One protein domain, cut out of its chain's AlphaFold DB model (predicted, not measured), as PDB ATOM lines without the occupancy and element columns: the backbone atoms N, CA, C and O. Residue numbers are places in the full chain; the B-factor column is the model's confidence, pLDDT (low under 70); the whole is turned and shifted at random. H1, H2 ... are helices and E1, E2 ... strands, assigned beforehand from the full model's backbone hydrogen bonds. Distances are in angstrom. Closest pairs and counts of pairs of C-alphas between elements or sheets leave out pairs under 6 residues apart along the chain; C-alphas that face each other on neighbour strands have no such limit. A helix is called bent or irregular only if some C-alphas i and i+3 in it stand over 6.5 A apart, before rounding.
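What this domain is: This is residues 30 to 45, 304 to 377 and 394 to 420 of the 515 residues of an uncharacterized protein of Rhodosporidium toruloides (UniProt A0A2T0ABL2). A small, strongly twisted sheet of four strands has two helices packed on it, H2 at its E4 end and the arm H4a along its edge strand E1. Two further helices sit beyond these, H1 packed on H2 and H3 on H4a, while the long helix H4 bends after H4a and continues as H4b past the sheet. The printed part has 117 residues with four named helices and four named strands, in the order H1 E1 E2 E3 E4 H2 H3 H4; the sheet runs E1, E2, E3, E4, all antiparallel, and the class is mixed, helices and strands. The whole is compact, with a radius of gyration of the C-alphas of 13.9 A, and the C-alphas span 39 by 37 by 25 A.

Where its parts are: The printed part begins at Glu 30, with its C-alpha at (14.640, 27.822, 12.386). H1 is residues 39 to 42, 5.0 A from first to last C-alpha. After a cut, E1 is residues 305 to 308, 8.0 A long, and begins at C-alpha 305 at (8.470, 45.495, 25.964). E2 is residues 314 to 316, 6.8 A, E3 is residues 324 to 327, 10.1 A, and E4 is residues 337 to 341, 11.9 A. H2, residues 344 to 353, measures 14.6 A, and H3, residues 359 to 366, measures 10.4 A. After a second cut comes H4, residues 395 to 418, assigned as one helix by its hydrogen bonds but bent: C-alphas 406 and 409 are 7.0 A apart. Its arms are H4a, residues 395 to 406, 16.7 A, and H4b, residues 409 to 418, 14.3 A, which ends at C-alpha 418 at (21.874, 49.589, 5.721).

How they stand to each other: The sheet is a meander, each strand the antiparallel neighbour of the one before, and its three neighbour pairs are hairpins. E1 and E2 run at 149 degrees, with N 306 and O 315 within hydrogen-bond range at 2.8 A. Between E2 and E3, at 143 degrees, N 316 and O 325 are 2.8 A apart. Between E3 and E4, at 148 degrees, N 326 and O 338 are 2.8 A apart. E1 and E4 are edge strands, and the strands' lines turn by 96 degrees from edge to edge. H2 and H4a are on one face of the sheet, which gives two layers, helices and sheet. H4a has a height over the sheet of 9.1 A and runs along the strands, at 27 degrees to E1 on the local plane; it lies over E1 and only just over E2, on which 3 of its C-alphas fall. The closest C-alphas of E1 and H4a are those of Gly 307 and Thr 400, 4.7 A apart; those of E4 and H2 are Ser 341 and Tyr 347, at 5.3 A. H2 and H4a only just touch, with 3 pairs of C-alphas within 8 A, made by residues 401 to 405 of H4a; the closest are Leu 351 and Arg 401, at 6.2 A, and they run opposite ways at a shallow tilt of 25 degrees. H1 touches H2, closest at the C-alphas of Leu 41 and Gly 346, 5.2 A, and is not on the sheet. H3 touches residues 398 to 403 of H4a, closest at the C-alphas of Arg 362 and Ala 402, 5.9 A, the same way at a steep tilt of 55 degrees. H4b stands at a steep tilt of 42 degrees to H4a, touches no helix and is not on the sheet. H2, H3, H4a and H4b have every O i to N i+4 pair within hydrogen-bond range; H1 is too short for such a pair.

The domain as a whole: The C-alphas farthest apart are those of Leu 377 and Lys 420, 40.4 A. Residues 46 to 303 and 378 to 393 are not printed; across these cuts C-alphas 45 and 304 are 24.0 A apart, and C-alphas 377 and 394 are 15.6 A apart. Of the links that are printed whole, none is long. The mean pLDDT of the printed part is 76.4, and 27 residues are under 70, among them 332 to 335, 364 to 377 and 418 to 420.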
ATOM      1  N   GLU A  30      13.563  28.765  12.072       76.19
ATOM      2  CA  GLU A  30      14.640  27.822  12.386       76.19
ATOM      3  C   GLU A  30      15.705  27.784  11.294       76.19
ATOM      4  O   GLU A  30      16.884  27.617  11.602       76.19
ATOM      5  N   GLU A  31      15.320  28.004  10.037       79.12
ATOM      6  CA  GLU A  31      16.247  28.117   8.918       79.12
ATOM      7  C   GLU A  31      17.074  29.398   8.971       79.12
ATOM      8  O   GLU A  31      18.292  29.338   8.791       79.12
ATOM      9  N   LEU A  32      16.445  30.520   9.327       76.25
ATOM     10  CA  LEU A  32      17.115  31.815   9.468       76.25
ATOM     11  C   LEU A  32      18.150  31.851  10.600       76.25
ATOM     12  O   LEU A  32      19.009  32.728  10.604       76.25
ATOM     13  N   MET A  33      18.082  30.915  11.551       79.31
ATOM     14  CA  MET A  33      19.001  30.827  12.687       79.31
ATOM     15  C   MET A  33      20.083  29.745  12.532       79.31
ATOM     16  O   MET A  33      20.894  29.587  13.446       79.31
ATOM     17  N   LYS A  34      20.108  28.952  11.449       78.50
ATOM     18  CA  LYS A  34      21.019  27.788  11.310       78.50
ATOM     19  C   LYS A  34      22.503  28.156  11.429       78.50
ATOM     20  O   LYS A  34      23.278  27.357  11.946       78.50
ATOM     21  N   ASP A  35      22.862  29.353  10.985       80.25
ATOM     22  CA  ASP A  35      24.212  29.914  10.946       80.25
ATOM     23  C   ASP A  35      24.734  30.395  12.307       80.25
ATOM     24  O   ASP A  35      25.941  30.399  12.522       80.25
ATOM     25  N   ALA A  36      23.847  30.752  13.238       78.25
ATOM     26  CA  ALA A  36      24.261  31.327  14.513       78.25
ATOM     27  C   ALA A  36      24.871  30.291  15.467       78.25
ATOM     28  O   ALA A  36      24.330  29.197  15.666       78.25
ATOM     29  N   SER A  37      25.955  30.646  16.135       79.50
ATOM     30  CA  SER A  37      26.627  29.804  17.119       79.50
ATOM     31  C   SER A  37      26.576  30.436  18.509       79.50
ATOM     32  O   SER A  37      26.358  31.631  18.666       79.50
ATOM     33  N   MET A  38      26.788  29.637  19.556       69.81
ATOM     34  CA  MET A  38      26.926  30.195  20.908       69.81
ATOM     35  C   MET A  38      28.208  31.020  21.076       69.81
ATOM     36  O   MET A  38      28.251  31.850  21.977       69.81
ATOM     37  N   ALA A  39      29.223  30.800  20.232       69.81
ATOM     38  CA  ALA A  39      30.437  31.611  20.238       69.81
ATOM     39  C   ALA A  39      30.133  33.057  19.818       69.81
ATOM     40  O   ALA A  39      30.721  33.982  20.360       69.81
ATOM     41  N   ASP A  40      29.112  33.265  18.983       73.12
ATOM     42  CA  ASP A  40      28.706  34.599  18.527       73.12
ATOM     43  C   ASP A  40      28.209  35.486  19.688       73.12
ATOM     44  O   ASP A  40      28.287  36.706  19.607       73.12
ATOM     45  N   LEU A  41      27.730  34.888  20.793       71.12
ATOM     46  CA  LEU A  41      27.392  35.615  22.029       71.12
ATOM     47  C   LEU A  41      28.605  35.911  22.915       71.12
ATOM     48  O   LEU A  41      28.540  36.797  23.770       71.12
ATOM     49  N   GLU A  42      29.668  35.121  22.793       64.19
ATOM     50  CA  GLU A  42      30.936  35.369  23.487       64.19
ATOM     51  C   GLU A  42      31.715  36.492  22.800       64.19
ATOM     52  O   GLU A  42      32.359  37.286  23.486       64.19
ATOM     53  N   ASP A  43      31.563  36.594  21.478       63.22
ATOM     54  CA  ASP A  43      32.124  37.638  20.620       63.22
ATOM     55  C   ASP A  43      31.221  38.884  20.515       63.22
ATOM     56  O   ASP A  43      31.497  39.804  19.741       63.22
ATOM     57  N   GLU A  44      30.135  38.931  21.293       71.12
ATOM     58  CA  GLU A  44      29.208  40.057  21.310       71.12
ATOM     59  C   GLU A  44      29.927  41.356  21.695       71.12
ATOM     60  O   GLU A  44      30.756  41.389  22.610       71.12
ATOM     61  N   VAL A  45      29.571  42.461  21.035       61.88
ATOM     62  CA  VAL A  45      30.137  43.771  21.362       61.88
ATOM     63  C   VAL A  45      29.611  44.207  22.729       61.88
ATOM     64  O   VAL A  45      28.494  44.698  22.867       61.88
ATOM     65  N   LEU A 304       7.230  49.353  23.292       83.19
ATOM     66  CA  LEU A 304       6.664  48.204  23.988       83.19
ATOM     67  C   LEU A 304       7.769  47.244  24.433       83.19
ATOM     68  O   LEU A 304       8.733  47.032  23.700       83.19
ATOM     69  N   PRO A 305       7.621  46.616  25.610       88.12
ATOM     70  CA  PRO A 305       8.470  45.495  25.964       88.12
ATOM     71  C   PRO A 305       8.188  44.327  25.018       88.12
ATOM     72  O   PRO A 305       7.030  43.945  24.816       88.12
ATOM     73  N   ILE A 306       9.250  43.723  24.496       87.88
ATOM     74  CA  ILE A 306       9.171  42.498  23.696       87.88
ATOM     75  C   ILE A 306       8.637  41.375  24.581       87.88
ATOM     76  O   ILE A 306       7.721  40.651  24.208       87.88
ATOM     77  N   GLY A 307       9.153  41.265  25.801       86.50
ATOM     78  CA  GLY A 307       8.740  40.253  26.761       86.50
ATOM     79  C   GLY A 307       9.705  40.178  27.929       86.50
ATOM     80  O   GLY A 307      10.494  41.100  28.147       86.50
ATOM     81  N   ARG A 308       9.626  39.091  28.693       84.44
ATOM     82  CA  ARG A 308      10.522  38.836  29.821       84.44
ATOM     83  C   ARG A 308      11.253  37.516  29.659       84.44
ATOM     84  O   ARG A 308      10.731  36.580  29.047       84.44
ATOM     85  N   THR A 309      12.459  37.475  30.205       82.94
ATOM     86  CA  THR A 309      13.234  36.247  30.398       82.94
ATOM     87  C   THR A 309      12.789  35.532  31.674       82.94
ATOM     88  O   THR A 309      12.075  36.114  32.500       82.94
ATOM     89  N   LEU A 310      13.247  34.292  31.874       78.06
ATOM     90  CA  LEU A 310      13.040  33.572  33.137       78.06
ATOM     91  C   LEU A 310      13.557  34.349  34.357       78.06
ATOM     92  O   LEU A 310      12.923  34.344  35.406       78.06
ATOM     93  N   SER A 311      14.647  35.104  34.204       73.44
ATOM     94  CA  SER A 311      15.216  35.960  35.255       73.44
ATOM     95  C   SER A 311      14.396  37.235  35.532       73.44
ATOM     96  O   SER A 311      14.860  38.139  36.229       73.44
ATOM     97  N   HIS A 312      13.186  37.354  34.970       76.94
ATOM     98  CA  HIS A 312      12.294  38.516  35.077       76.94
ATOM     99  C   HIS A 312      12.884  39.838  34.571       76.94
ATOM    100  O   HIS A 312      12.433  40.920  34.960       76.94
ATOM    101  N   VAL A 313      13.867  39.764  33.679       81.81
ATOM    102  CA  VAL A 313      14.400  40.939  32.994       81.81
ATOM    103  C   VAL A 313      13.538  41.211  31.773       81.81
ATOM    104  O   VAL A 313      13.153  40.285  31.059       81.81
ATOM    105  N   THR A 314      13.194  42.477  31.549       87.06
ATOM    106  CA  THR A 314      12.342  42.874  30.427       87.06
ATOM    107  C   THR A 314      13.213  43.241  29.229       87.06
ATOM    108  O   THR A 314      14.183  43.983  29.376       87.06
ATOM    109  N   LEU A 315      12.872  42.701  28.060       88.94
ATOM    110  CA  LEU A 315      13.586  42.918  26.805       88.94
ATOM    111  C   LEU A 315      12.881  43.963  25.939       88.94
ATOM    112  O   LEU A 315      11.648  44.031  25.921       88.94
ATOM    113  N   TYR A 316      13.663  44.739  25.195       89.00
ATOM    114  CA  TYR A 316      13.201  45.870  24.399       89.00
ATOM    115  C   TYR A 316      13.957  45.985  23.077       89.00
ATOM    116  O   TYR A 316      15.179  45.829  23.039       89.00
ATOM    117  N   HIS A 317      13.215  46.363  22.036       86.81
ATOM    118  CA  HIS A 317      13.746  46.967  20.821       86.81
ATOM    119  C   HIS A 317      13.562  48.476  20.954       86.81
ATOM    120  O   HIS A 317      12.455  48.955  21.215       86.81
ATOM    121  N   ILE A 318      14.660  49.223  20.852       83.69
ATOM    122  CA  ILE A 318      14.640  50.692  20.926       83.69
ATOM    123  C   ILE A 318      14.586  51.295  19.509       83.69
ATOM    124  O   ILE A 318      13.962  52.342  19.300       83.69
ATOM    125  N   ASP A 319      15.168  50.587  18.543       81.81
ATOM    126  CA  ASP A 319      15.229  50.886  17.114       81.81
ATOM    127  C   ASP A 319      15.023  49.594  16.287       81.81
ATOM    128  O   ASP A 319      14.787  48.525  16.855       81.81
ATOM    129  N   SER A 320      15.091  49.699  14.955       79.38
ATOM    130  CA  SER A 320      14.936  48.579  14.007       79.38
ATOM    131  C   SER A 320      16.211  47.746  13.805       79.38
ATOM    132  O   SER A 320      16.251  46.861  12.953       79.38
ATOM    133  N   SER A 321      17.281  48.039  14.547       83.69
ATOM    134  CA  SER A 321      18.544  47.313  14.434       83.69
ATOM    135  C   SER A 321      18.444  45.940  15.131       83.69
ATOM    136  O   SER A 321      17.526  45.715  15.926       83.69
ATOM    137  N   PRO A 322      19.386  44.999  14.911       85.88
ATOM    138  CA  PRO A 322      19.375  43.684  15.570       85.88
ATOM    139  C   PRO A 322      19.667  43.746  17.080       85.88
ATOM    140  O   PRO A 322      20.068  42.752  17.681       85.88
ATOM    141  N   ARG A 323      19.521  44.908  17.712       86.94
ATOM    142  CA  ARG A 323      19.896  45.123  19.100       86.94
ATOM    143  C   ARG A 323      18.744  44.853  20.027       86.94
ATOM    144  O   ARG A 323      17.662  45.423  19.886       86.94
ATOM    145  N   ILE A 324      19.020  44.039  21.034       88.69
ATOM    146  CA  ILE A 324      18.100  43.810  22.138       88.69
ATOM    147  C   ILE A 324      18.699  44.446  23.377       88.69
ATOM    148  O   ILE A 324      19.838  44.160  23.751       88.69
ATOM    149  N   TYR A 325      17.888  45.248  24.058       87.00
ATOM    150  CA  TYR A 325      18.243  45.797  25.354       87.00
ATOM    151  C   TYR A 325      17.442  45.128  26.460       87.00
ATOM    152  O   TYR A 325      16.246  44.869  26.329       87.00
ATOM    153  N   ALA A 326      18.112  44.879  27.571       86.44
ATOM    154  CA  ALA A 326      17.555  44.287  28.764       86.44
ATOM    155  C   ALA A 326      17.542  45.324  29.890       86.44
ATOM    156  O   ALA A 326      18.550  45.980  30.155       86.44
ATOM    157  N   SER A 327      16.399  45.467  30.560       83.00
ATOM    158  CA  SER A 327      16.261  46.307  31.750       83.00
ATOM    159  C   SER A 327      15.358  45.636  32.782       83.00
ATOM    160  O   SER A 327      14.359  44.988  32.452       83.00
ATOM    161  N   GLY A 328      15.709  45.784  34.058       75.62
ATOM    162  CA  GLY A 328      14.895  45.281  35.162       75.62
ATOM    163  C   GLY A 328      13.595  46.068  35.343       75.62
ATOM    164  O   GLY A 328      12.518  45.481  35.454       75.62
ATOM    165  N   ASN A 329      13.686  47.399  35.351       74.88
ATOM    166  CA  ASN A 329      12.542  48.304  35.381       74.88
ATOM    167  C   ASN A 329      12.920  49.636  34.712       74.88
ATOM    168  O   ASN A 329      13.601  50.448  35.323       74.88
ATOM    169  N   PRO A 330      12.440  49.935  33.502       69.69
ATOM    170  CA  PRO A 330      12.865  51.139  32.789       69.69
ATOM    171  C   PRO A 330      12.409  52.452  33.452       69.69
ATOM    172  O   PRO A 330      12.852  53.521  33.051       69.69
ATOM    173  N   TYR A 331      11.505  52.391  34.438       71.50
ATOM    174  CA  TYR A 331      10.940  53.562  35.114       71.50
ATOM    175  C   TYR A 331      11.661  53.933  36.414       71.50
ATOM    176  O   TYR A 331      11.251  54.879  37.086       71.50
ATOM    177  N   THR A 332      12.690  53.177  36.798       69.88
ATOM    178  CA  THR A 332      13.540  53.491  37.949       69.88
ATOM    179  C   THR A 332      14.925  53.925  37.489       69.88
ATOM    180  O   THR A 332      15.497  53.369  36.557       69.88
ATOM    181  N   ASP A 333      15.462  54.931  38.165       62.91
ATOM    182  CA  ASP A 333      16.784  55.525  37.943       62.91
ATOM    183  C   ASP A 333      17.947  54.548  38.188       62.91
ATOM    184  O   ASP A 333      18.992  54.640  37.552       62.91
ATOM    185  N   ASN A 334      17.757  53.590  39.096       64.12
ATOM    186  CA  ASN A 334      18.801  52.661  39.534       64.12
ATOM    187  C   ASN A 334      18.952  51.401  38.669       64.12
ATOM    188  O   ASN A 334      19.757  50.531  38.994       64.12
ATOM    189  N   THR A 335      18.175  51.278  37.598       69.19
ATOM    190  CA  THR A 335      18.109  50.066  36.774       69.19
ATOM    191  C   THR A 335      18.789  50.289  35.432       69.19
ATOM    192  O   THR A 335      18.267  51.048  34.612       69.19
ATOM    193  N   PRO A 336      19.933  49.632  35.180       71.81
ATOM    194  CA  PRO A 336      20.668  49.824  33.945       71.81
ATOM    195  C   PRO A 336      19.903  49.241  32.754       71.81
ATOM    196  O   PRO A 336      19.069  48.337  32.880       71.81
ATOM    197  N   TRP A 337      20.227  49.776  31.585       80.50
ATOM    198  CA  TRP A 337      19.909  49.187  30.295       80.50
ATOM    199  C   TRP A 337      21.179  48.536  29.757       80.50
ATOM    200  O   TRP A 337      22.226  49.180  29.700       80.50
ATOM    201  N   ILE A 338      21.088  47.262  29.392       79.69
ATOM    202  CA  ILE A 338      22.226  46.465  28.924       79.69
ATOM    203  C   ILE A 338      21.901  45.944  27.533       79.69
ATOM    204  O   ILE A 338      20.855  45.321  27.352       79.69
ATOM    205  N   ALA A 339      22.785  46.161  26.563       84.56
ATOM    206  CA  ALA A 339      22.684  45.480  25.279       84.56
ATOM    207  C   ALA A 339      23.004  43.987  25.475       84.56
ATOM    208  O   ALA A 339      24.108  43.635  25.885       84.56
ATOM    209  N   VAL A 340      22.027  43.110  25.224       83.00
ATOM    210  CA  VAL A 340      22.224  41.645  25.251       83.00
ATOM    211  C   VAL A 340      22.559  41.083  23.876       83.00
ATOM    212  O   VAL A 340      23.081  39.979  23.781       83.00
ATOM    213  N   SER A 341      22.265  41.848  22.828       86.62
ATOM    214  CA  SER A 341      22.788  41.653  21.481       86.62
ATOM    215  C   SER A 341      22.998  43.014  20.829       86.62
ATOM    216  O   SER A 341      22.228  43.950  21.054       86.62
ATOM    217  N   SER A 342      24.063  43.117  20.046       83.06
ATOM    218  CA  SER A 342      24.469  44.293  19.281       83.06
ATOM    219  C   SER A 342      24.538  43.999  17.771       83.06
ATOM    220  O   SER A 342      24.430  44.912  16.948       83.06
ATOM    221  N   THR A 343      24.687  42.715  17.416       85.50
ATOM    222  CA  THR A 343      24.840  42.202  16.048       85.50
ATOM    223  C   THR A 343      23.719  41.233  15.668       85.50
ATOM    224  O   THR A 343      23.072  40.638  16.526       85.50
ATOM    225  N   LEU A 344      23.510  41.017  14.365       87.44
ATOM    226  CA  LEU A 344      22.542  40.031  13.869       87.44
ATOM    227  C   LEU A 344      22.907  38.593  14.276       87.44
ATOM    228  O   LEU A 344      22.026  37.813  14.634       87.44
ATOM    229  N   ALA A 345      24.196  38.240  14.241       86.50
ATOM    230  CA  ALA A 345      24.669  36.932  14.698       86.50
ATOM    231  C   ALA A 345      24.369  36.743  16.194       86.50
ATOM    232  O   ALA A 345      23.745  35.757  16.587       86.50
ATOM    233  N   GLY A 346      24.689  37.763  16.991       85.06
ATOM    234  CA  GLY A 346      24.345  37.872  18.401       85.06
ATOM    235  C   GLY A 346      22.856  37.725  18.693       85.06
ATOM    236  O   GLY A 346      22.450  36.931  19.537       85.06
ATOM    237  N   TYR A 347      22.011  38.421  17.933       88.88
ATOM    238  CA  TYR A 347      20.554  38.336  18.023       88.88
ATOM    239  C   TYR A 347      20.045  36.903  17.821       88.88
ATOM    240  O   TYR A 347      19.313  36.358  18.654       88.88
ATOM    241  N   LYS A 348      20.471  36.257  16.728       89.69
ATOM    242  CA  LYS A 348      20.105  34.868  16.409       89.69
ATOM    243  C   LYS A 348      20.631  33.889  17.461       89.69
ATOM    244  O   LYS A 348      19.952  32.921  17.806       89.69
ATOM    245  N   ALA A 349      21.831  34.122  17.981       86.06
ATOM    246  CA  ALA A 349      22.405  33.290  19.022       86.06
ATOM    247  C   ALA A 349      21.668  33.472  20.364       86.06
ATOM    248  O   ALA A 349      21.382  32.485  21.043       86.06
ATOM    249  N   PHE A 350      21.250  34.696  20.702       86.56
ATOM    250  CA  PHE A 350      20.439  35.003  21.884       86.56
ATOM    251  C   PHE A 350      19.050  34.355  21.799       86.56
ATOM    252  O   PHE A 350      18.565  33.760  22.760       86.56
ATOM    253  N   LEU A 351      18.427  34.359  20.620       87.94
ATOM    254  CA  LEU A 351      17.181  33.628  20.373       87.94
ATOM    255  C   LEU A 351      17.282  32.142  20.750       87.94
ATOM    256  O   LEU A 351      16.350  31.579  21.332       87.94
ATOM    257  N   LYS A 352      18.429  31.505  20.477       85.19
ATOM    258  CA  LYS A 352      18.674  30.098  20.835       85.19
ATOM    259  C   LYS A 352      18.796  29.872  22.339       85.19
ATOM    260  O   LYS A 352      18.593  28.738  22.775       85.19
ATOM    261  N   THR A 353      19.099  30.905  23.130       80.56
ATOM    262  CA  THR A 353      19.165  30.776  24.592       80.56
ATOM    263  C   THR A 353      17.792  30.775  25.249       80.56
ATOM    264  O   THR A 353      17.656  30.215  26.332       80.56
ATOM    265  N   LEU A 354      16.778  31.355  24.601       83.94
ATOM    266  CA  LEU A 354      15.411  31.397  25.121       83.94
ATOM    267  C   LEU A 354      14.672  30.071  24.882       83.94
ATOM    268  O   LEU A 354      14.882  29.394  23.870       83.94
ATOM    269  N   SER A 355      13.745  29.723  25.778       83.88
ATOM    270  CA  SER A 355      12.884  28.541  25.635       83.88
ATOM    271  C   SER A 355      12.150  28.517  24.286       83.88
ATOM    272  O   SER A 355      11.441  29.461  23.942       83.88
ATOM    273  N   ALA A 356      12.291  27.423  23.527       82.06
ATOM    274  CA  ALA A 356      11.698  27.277  22.194       82.06
ATOM    275  C   ALA A 356      10.159  27.364  22.230       82.06
ATOM    276  O   ALA A 356       9.539  26.694  23.062       82.06
ATOM    277  N   PRO A 357       9.519  28.149  21.344       79.00
ATOM    278  CA  PRO A 357       8.075  28.333  21.365       79.00
ATOM    279  C   PRO A 357       7.320  27.077  20.930       79.00
ATOM    280  O   PRO A 357       7.707  26.377  19.994       79.00
ATOM    281  N   THR A 358       6.182  26.808  21.573       78.69
ATOM    282  CA  THR A 358       5.284  25.736  21.124       78.69
ATOM    283  C   THR A 358       4.455  26.184  19.914       78.69
ATOM    284  O   THR A 358       4.292  27.377  19.648       78.69
ATOM    285  N   LYS A 359       3.826  25.236  19.200       77.38
ATOM    286  CA  LYS A 359       2.875  25.556  18.114       77.38
ATOM    287  C   LYS A 359       1.728  26.464  18.582       77.38
ATOM    288  O   LYS A 359       1.256  27.298  17.811       77.38
ATOM    289  N   ALA A 360       1.281  26.316  19.831       73.00
ATOM    290  CA  ALA A 360       0.246  27.165  20.416       73.00
ATOM    291  C   ALA A 360       0.746  28.602  20.641       73.00
ATOM    292  O   ALA A 360       0.007  29.547  20.363       73.00
ATOM    293  N   ASP A 361       2.001  28.762  21.066       76.12
ATOM    294  CA  ASP A 361       2.638  30.068  21.276       76.12
ATOM    295  C   ASP A 361       2.829  30.805  19.943       76.12
ATOM    296  O   ASP A 361       2.386  31.947  19.807       76.12
ATOM    297  N   ARG A 362       3.356  30.116  18.915       76.38
ATOM    298  CA  ARG A 362       3.473  30.663  17.549       76.38
ATOM    299  C   ARG A 362       2.104  31.065  16.981       76.38
ATOM    300  O   ARG A 362       1.969  32.132  16.389       76.38
ATOM    301  N   LYS A 363       1.054  30.265  17.212       72.94
ATOM    302  CA  LYS A 363      -0.319  30.591  16.782       72.94
ATOM    303  C   LYS A 363      -0.890  31.807  17.520       72.94
ATOM    304  O   LYS A 363      -1.515  32.655  16.888       72.94
ATOM    305  N   MET A 364      -0.678  31.910  18.835       69.12
ATOM    306  CA  MET A 364      -1.087  33.081  19.623       69.12
ATOM    307  C   MET A 364      -0.362  34.358  19.180       69.12
ATOM    308  O   MET A 364      -0.974  35.425  19.196       69.12
ATOM    309  N   GLN A 365       0.900  34.246  18.758       66.56
ATOM    310  CA  GLN A 365       1.667  35.361  18.206       66.56
ATOM    311  C   GLN A 365       1.199  35.744  16.793       66.56
ATOM    312  O   GLN A 365       0.984  36.920  16.524       66.56
ATOM    313  N   ALA A 366       0.925  34.774  15.916       59.19
ATOM    314  CA  ALA A 366       0.389  35.031  14.573       59.19
ATOM    315  C   ALA A 366      -0.990  35.721  14.597       59.19
ATOM    316  O   ALA A 366      -1.311  36.520  13.723       59.19
ATOM    317  N   LEU A 367      -1.795  35.458  15.632       53.91
ATOM    318  CA  LEU A 367      -3.053  36.167  15.904       53.91
ATOM    319  C   LEU A 367      -2.851  37.604  16.421       53.91
ATOM    320  O   LEU A 367      -3.820  38.358  16.500       53.91
ATOM    321  N   ARG A 368      -1.621  37.977  16.797       54.06
ATOM    322  CA  ARG A 368      -1.249  39.294  17.328       54.06
ATOM    323  C   ARG A 368      -0.435  40.153  16.353       54.06
ATOM    324  O   ARG A 368      -0.274  41.325  16.628       54.06
ATOM    325  N   GLY A 369      -0.004  39.668  15.194       40.72
ATOM    326  CA  GLY A 369       0.745  40.502  14.240       40.72
ATOM    327  C   GLY A 369       2.067  41.071  14.800       40.72
ATOM    328  O   GLY A 369       2.399  40.828  15.963       40.72
ATOM    329  N   PRO A 370       2.834  41.811  13.980       42.03
ATOM    330  CA  PRO A 370       4.214  42.192  14.305       42.03
ATOM    331  C   PRO A 370       4.331  43.135  15.514       42.03
ATOM    332  O   PRO A 370       5.313  43.090  16.235       42.03
ATOM    333  N   PHE A 371       3.282  43.905  15.836       45.94
ATOM    334  CA  PHE A 371       3.322  44.872  16.943       45.94
ATOM    335  C   PHE A 371       2.148  44.801  17.943       45.94
ATOM    336  O   PHE A 371       2.066  45.648  18.842       45.94
ATOM    337  N   ALA A 372       1.238  43.804  17.907       42.22
ATOM    338  CA  ALA A 372       0.095  43.861  18.832       42.22
ATOM    339  C   ALA A 372       0.416  43.453  20.281       42.22
ATOM    340  O   ALA A 372       0.514  42.285  20.674       42.22
ATOM    341  N   LYS A 373       0.360  44.496  21.115       45.97
ATOM    342  CA  LYS A 373      -0.172  44.529  22.487       45.97
ATOM    343  C   LYS A 373       0.491  43.561  23.463       45.97
ATOM    344  O   LYS A 373      -0.140  42.682  24.058       45.97
ATOM    345  N   ALA A 374       1.741  43.883  23.780       40.59
ATOM    346  CA  ALA A 374       2.441  43.415  24.973       40.59
ATOM    347  C   ALA A 374       1.826  43.890  26.318       40.59
ATOM    348  O   ALA A 374       2.295  43.480  27.372       40.59
ATOM    349  N   ALA A 375       0.754  44.697  26.339       41.56
ATOM    350  CA  ALA A 375       0.311  45.372  27.570       41.56
ATOM    351  C   ALA A 375      -0.934  44.803  28.293       41.56
ATOM    352  O   ALA A 375      -1.246  45.285  29.378       41.56
ATOM    353  N   HIS A 376      -1.668  43.804  27.771       38.25
ATOM    354  CA  HIS A 376      -2.990  43.446  28.345       38.25
ATOM    355  C   HIS A 376      -3.090  42.100  29.102       38.25
ATOM    356  O   HIS A 376      -4.198  41.617  29.348       38.25
ATOM    357  N   LEU A 377      -1.978  41.485  29.524       41.47
ATOM    358  CA  LEU A 377      -2.013  40.215  30.280       41.47
ATOM    359  C   LEU A 377      -1.546  40.273  31.738       41.47
ATOM    360  O   LEU A 377      -1.554  39.243  32.396       41.47
ATOM    361  N   LYS A 394       8.205  28.852  32.077       81.00
ATOM    362  CA  LYS A 394       8.811  29.053  30.746       81.00
ATOM    363  C   LYS A 394       7.857  29.636  29.705       81.00
ATOM    364  O   LYS A 394       8.300  30.017  28.623       81.00
ATOM    365  N   ARG A 395       6.556  29.730  29.986       82.12
ATOM    366  CA  ARG A 395       5.554  30.223  29.030       82.12
ATOM    367  C   ARG A 395       5.812  31.661  28.601       82.12
ATOM    368  O   ARG A 395       5.671  31.965  27.419       82.12
ATOM    369  N   GLU A 396       6.167  32.541  29.534       81.25
ATOM    370  CA  GLU A 396       6.461  33.942  29.208       81.25
ATOM    371  C   GLU A 396       7.691  34.040  28.298       81.25
ATOM    372  O   GLU A 396       7.627  34.691  27.259       81.25
ATOM    373  N   GLU A 397       8.753  33.295  28.607       82.88
ATOM    374  CA  GLU A 397       9.973  33.263  27.801       82.88
ATOM    375  C   GLU A 397       9.748  32.681  26.394       82.88
ATOM    376  O   GLU A 397      10.253  33.229  25.415       82.88
ATOM    377  N   ARG A 398       8.926  31.630  26.255       86.25
ATOM    378  CA  ARG A 398       8.537  31.089  24.939       86.25
ATOM    379  C   ARG A 398       7.787  32.109  24.088       86.25
ATOM    380  O   ARG A 398       8.007  32.186  22.882       86.25
ATOM    381  N   ILE A 399       6.908  32.901  24.704       85.12
ATOM    382  CA  ILE A 399       6.206  33.990  24.014       85.12
ATOM    383  C   ILE A 399       7.196  35.089  23.613       85.12
ATOM    384  O   ILE A 399       7.104  35.598  22.499       85.12
ATOM    385  N   THR A 400       8.151  35.430  24.484       87.19
ATOM    386  CA  THR A 400       9.233  36.378  24.179       87.19
ATOM    387  C   THR A 400      10.048  35.912  22.973       87.19
ATOM    388  O   THR A 400      10.236  36.681  22.034       87.19
ATOM    389  N   ARG A 401      10.454  34.635  22.941       88.56
ATOM    390  CA  ARG A 401      11.167  34.054  21.799       88.56
ATOM    391  C   ARG A 401      10.336  34.089  20.518       88.56
ATOM    392  O   ARG A 401      10.858  34.470  19.483       88.56
ATOM    393  N   ALA A 402       9.048  33.745  20.582       86.38
ATOM    394  CA  ALA A 402       8.167  33.790  19.413       86.38
ATOM    395  C   ALA A 402       8.014  35.202  18.819       86.38
ATOM    396  O   ALA A 402       7.795  35.326  17.619       86.38
ATOM    397  N   ARG A 403       8.094  36.253  19.648       87.12
ATOM    398  CA  ARG A 403       8.075  37.653  19.191       87.12
ATOM    399  C   ARG A 403       9.362  38.013  18.466       87.12
ATOM    400  O   ARG A 403       9.302  38.410  17.318       87.12
ATOM    401  N   LEU A 404      10.501  37.744  19.095       88.75
ATOM    402  CA  LEU A 404      11.812  37.960  18.484       88.75
ATOM    403  C   LEU A 404      11.977  37.163  17.167       88.75
ATOM    404  O   LEU A 404      12.483  37.676  16.178       88.75
ATOM    405  N   GLU A 405      11.488  35.918  17.105       88.88
ATOM    406  CA  GLU A 405      11.467  35.132  15.857       88.88
ATOM    407  C   GLU A 405      10.592  35.781  14.765       88.88
ATOM    408  O   GLU A 405      10.890  35.627  13.583       88.88
ATOM    409  N   ALA A 406       9.524  36.493  15.142       86.56
ATOM    410  CA  ALA A 406       8.638  37.186  14.206       86.56
ATOM    411  C   ALA A 406       9.212  38.522  13.707       86.56
ATOM    412  O   ALA A 406       8.886  38.915  12.590       86.56
ATOM    413  N   ASP A 407      10.067  39.170  14.500       86.31
ATOM    414  CA  ASP A 407      10.724  40.440  14.161       86.31
ATOM    415  C   ASP A 407      11.968  40.220  13.268       86.31
ATOM    416  O   ASP A 407      12.410  41.119  12.553       86.31
ATOM    417  N   LEU A 408      12.522  38.999  13.255       87.38
ATOM    418  CA  LEU A 408      13.740  38.645  12.519       87.38
ATOM    419  C   LEU A 408      13.721  39.005  11.014       87.38
ATOM    420  O   LEU A 408      14.747  39.488  10.536       87.38
ATOM    421  N   PRO A 409      12.626  38.813  10.247       86.88
ATOM    422  CA  PRO A 409      12.581  39.217   8.839       86.88
ATOM    423  C   PRO A 409      12.746  40.728   8.630       86.88
ATOM    424  O   PRO A 409      13.473  41.133   7.728       86.88
ATOM    425  N   GLU A 410      12.126  41.555   9.478       84.44
ATOM    426  CA  GLU A 410      12.234  43.021   9.405       84.44
ATOM    427  C   GLU A 410      13.656  43.482   9.758       84.44
ATOM    428  O   GLU A 410      14.229  44.341   9.091       84.44
ATOM    429  N   ILE A 411      14.278  42.841  10.752       85.38
ATOM    430  CA  ILE A 411      15.673  43.099  11.136       85.38
ATOM    431  C   ILE A 411      16.647  42.721  10.005       85.38
ATOM    432  O   ILE A 411      17.645  43.413   9.782       85.38
ATOM    433  N   LEU A 412      16.384  41.623   9.288       86.00
ATOM    434  CA  LEU A 412      17.182  41.212   8.128       86.00
ATOM    435  C   LEU A 412      17.049  42.214   6.979       86.00
ATOM    436  O   LEU A 412      18.063  42.621   6.416       86.00
ATOM    437  N   GLU A 413      15.827  42.657   6.676       84.25
ATOM    438  CA  GLU A 413      15.581  43.701   5.676       84.25
ATOM    439  C   GLU A 413      16.322  44.995   6.040       84.25
ATOM    440  O   GLU A 413      17.036  45.559   5.207       84.25
ATOM    441  N   TYR A 414      16.246  45.415   7.306       80.25
ATOM    442  CA  TYR A 414      16.985  46.569   7.810       80.25
ATOM    443  C   TYR A 414      18.497  46.425   7.590       80.25
ATOM    444  O   TYR A 414      19.138  47.349   7.083       80.25
ATOM    445  N   GLN A 415      19.075  45.262   7.911       79.88
ATOM    446  CA  GLN A 415      20.494  44.986   7.660       79.88
ATOM    447  C   GLN A 415      20.850  45.020   6.171       79.88
ATOM    448  O   GLN A 415      21.888  45.564   5.803       79.88
ATOM    449  N   GLU A 416      20.009  44.478   5.293       80.81
ATOM    450  CA  GLU A 416      20.271  44.495   3.852       80.81
ATOM    451  C   GLU A 416      20.212  45.900   3.246       80.81
ATOM    452  O   GLU A 416      20.936  46.189   2.287       80.81
ATOM    453  N   VAL A 417      19.340  46.765   3.765       74.38
ATOM    454  CA  VAL A 417      19.220  48.160   3.322       74.38
ATOM    455  C   VAL A 417      20.410  48.981   3.813       74.38
ATOM    456  O   VAL A 417      21.022  49.695   3.019       74.38
ATOM    457  N   THR A 418      20.778  48.832   5.085       68.00
ATOM    458  CA  THR A 418      21.874  49.589   5.721       68.00
ATOM    459  C   THR A 418      23.262  49.129   5.269       68.00
ATOM    460  O   THR A 418      24.151  49.951   5.062       68.00
ATOM    461  N   TRP A 419      23.463  47.828   5.028       60.72
ATOM    462  CA  TRP A 419      24.764  47.271   4.640       60.72
ATOM    463  C   TRP A 419      25.073  47.362   3.141       60.72
ATOM    464  O   TRP A 419      26.190  47.053   2.736       60.72
ATOM    465  N   LYS A 420      24.142  47.777   2.270       48.66
ATOM    466  CA  LYS A 420      24.487  48.040   0.861       48.66
ATOM    467  C   LYS A 420      25.348  49.307   0.815       48.66
ATOM    468  O   LYS A 420      24.788  50.397   0.927       48.66
TER     469      LYS A 420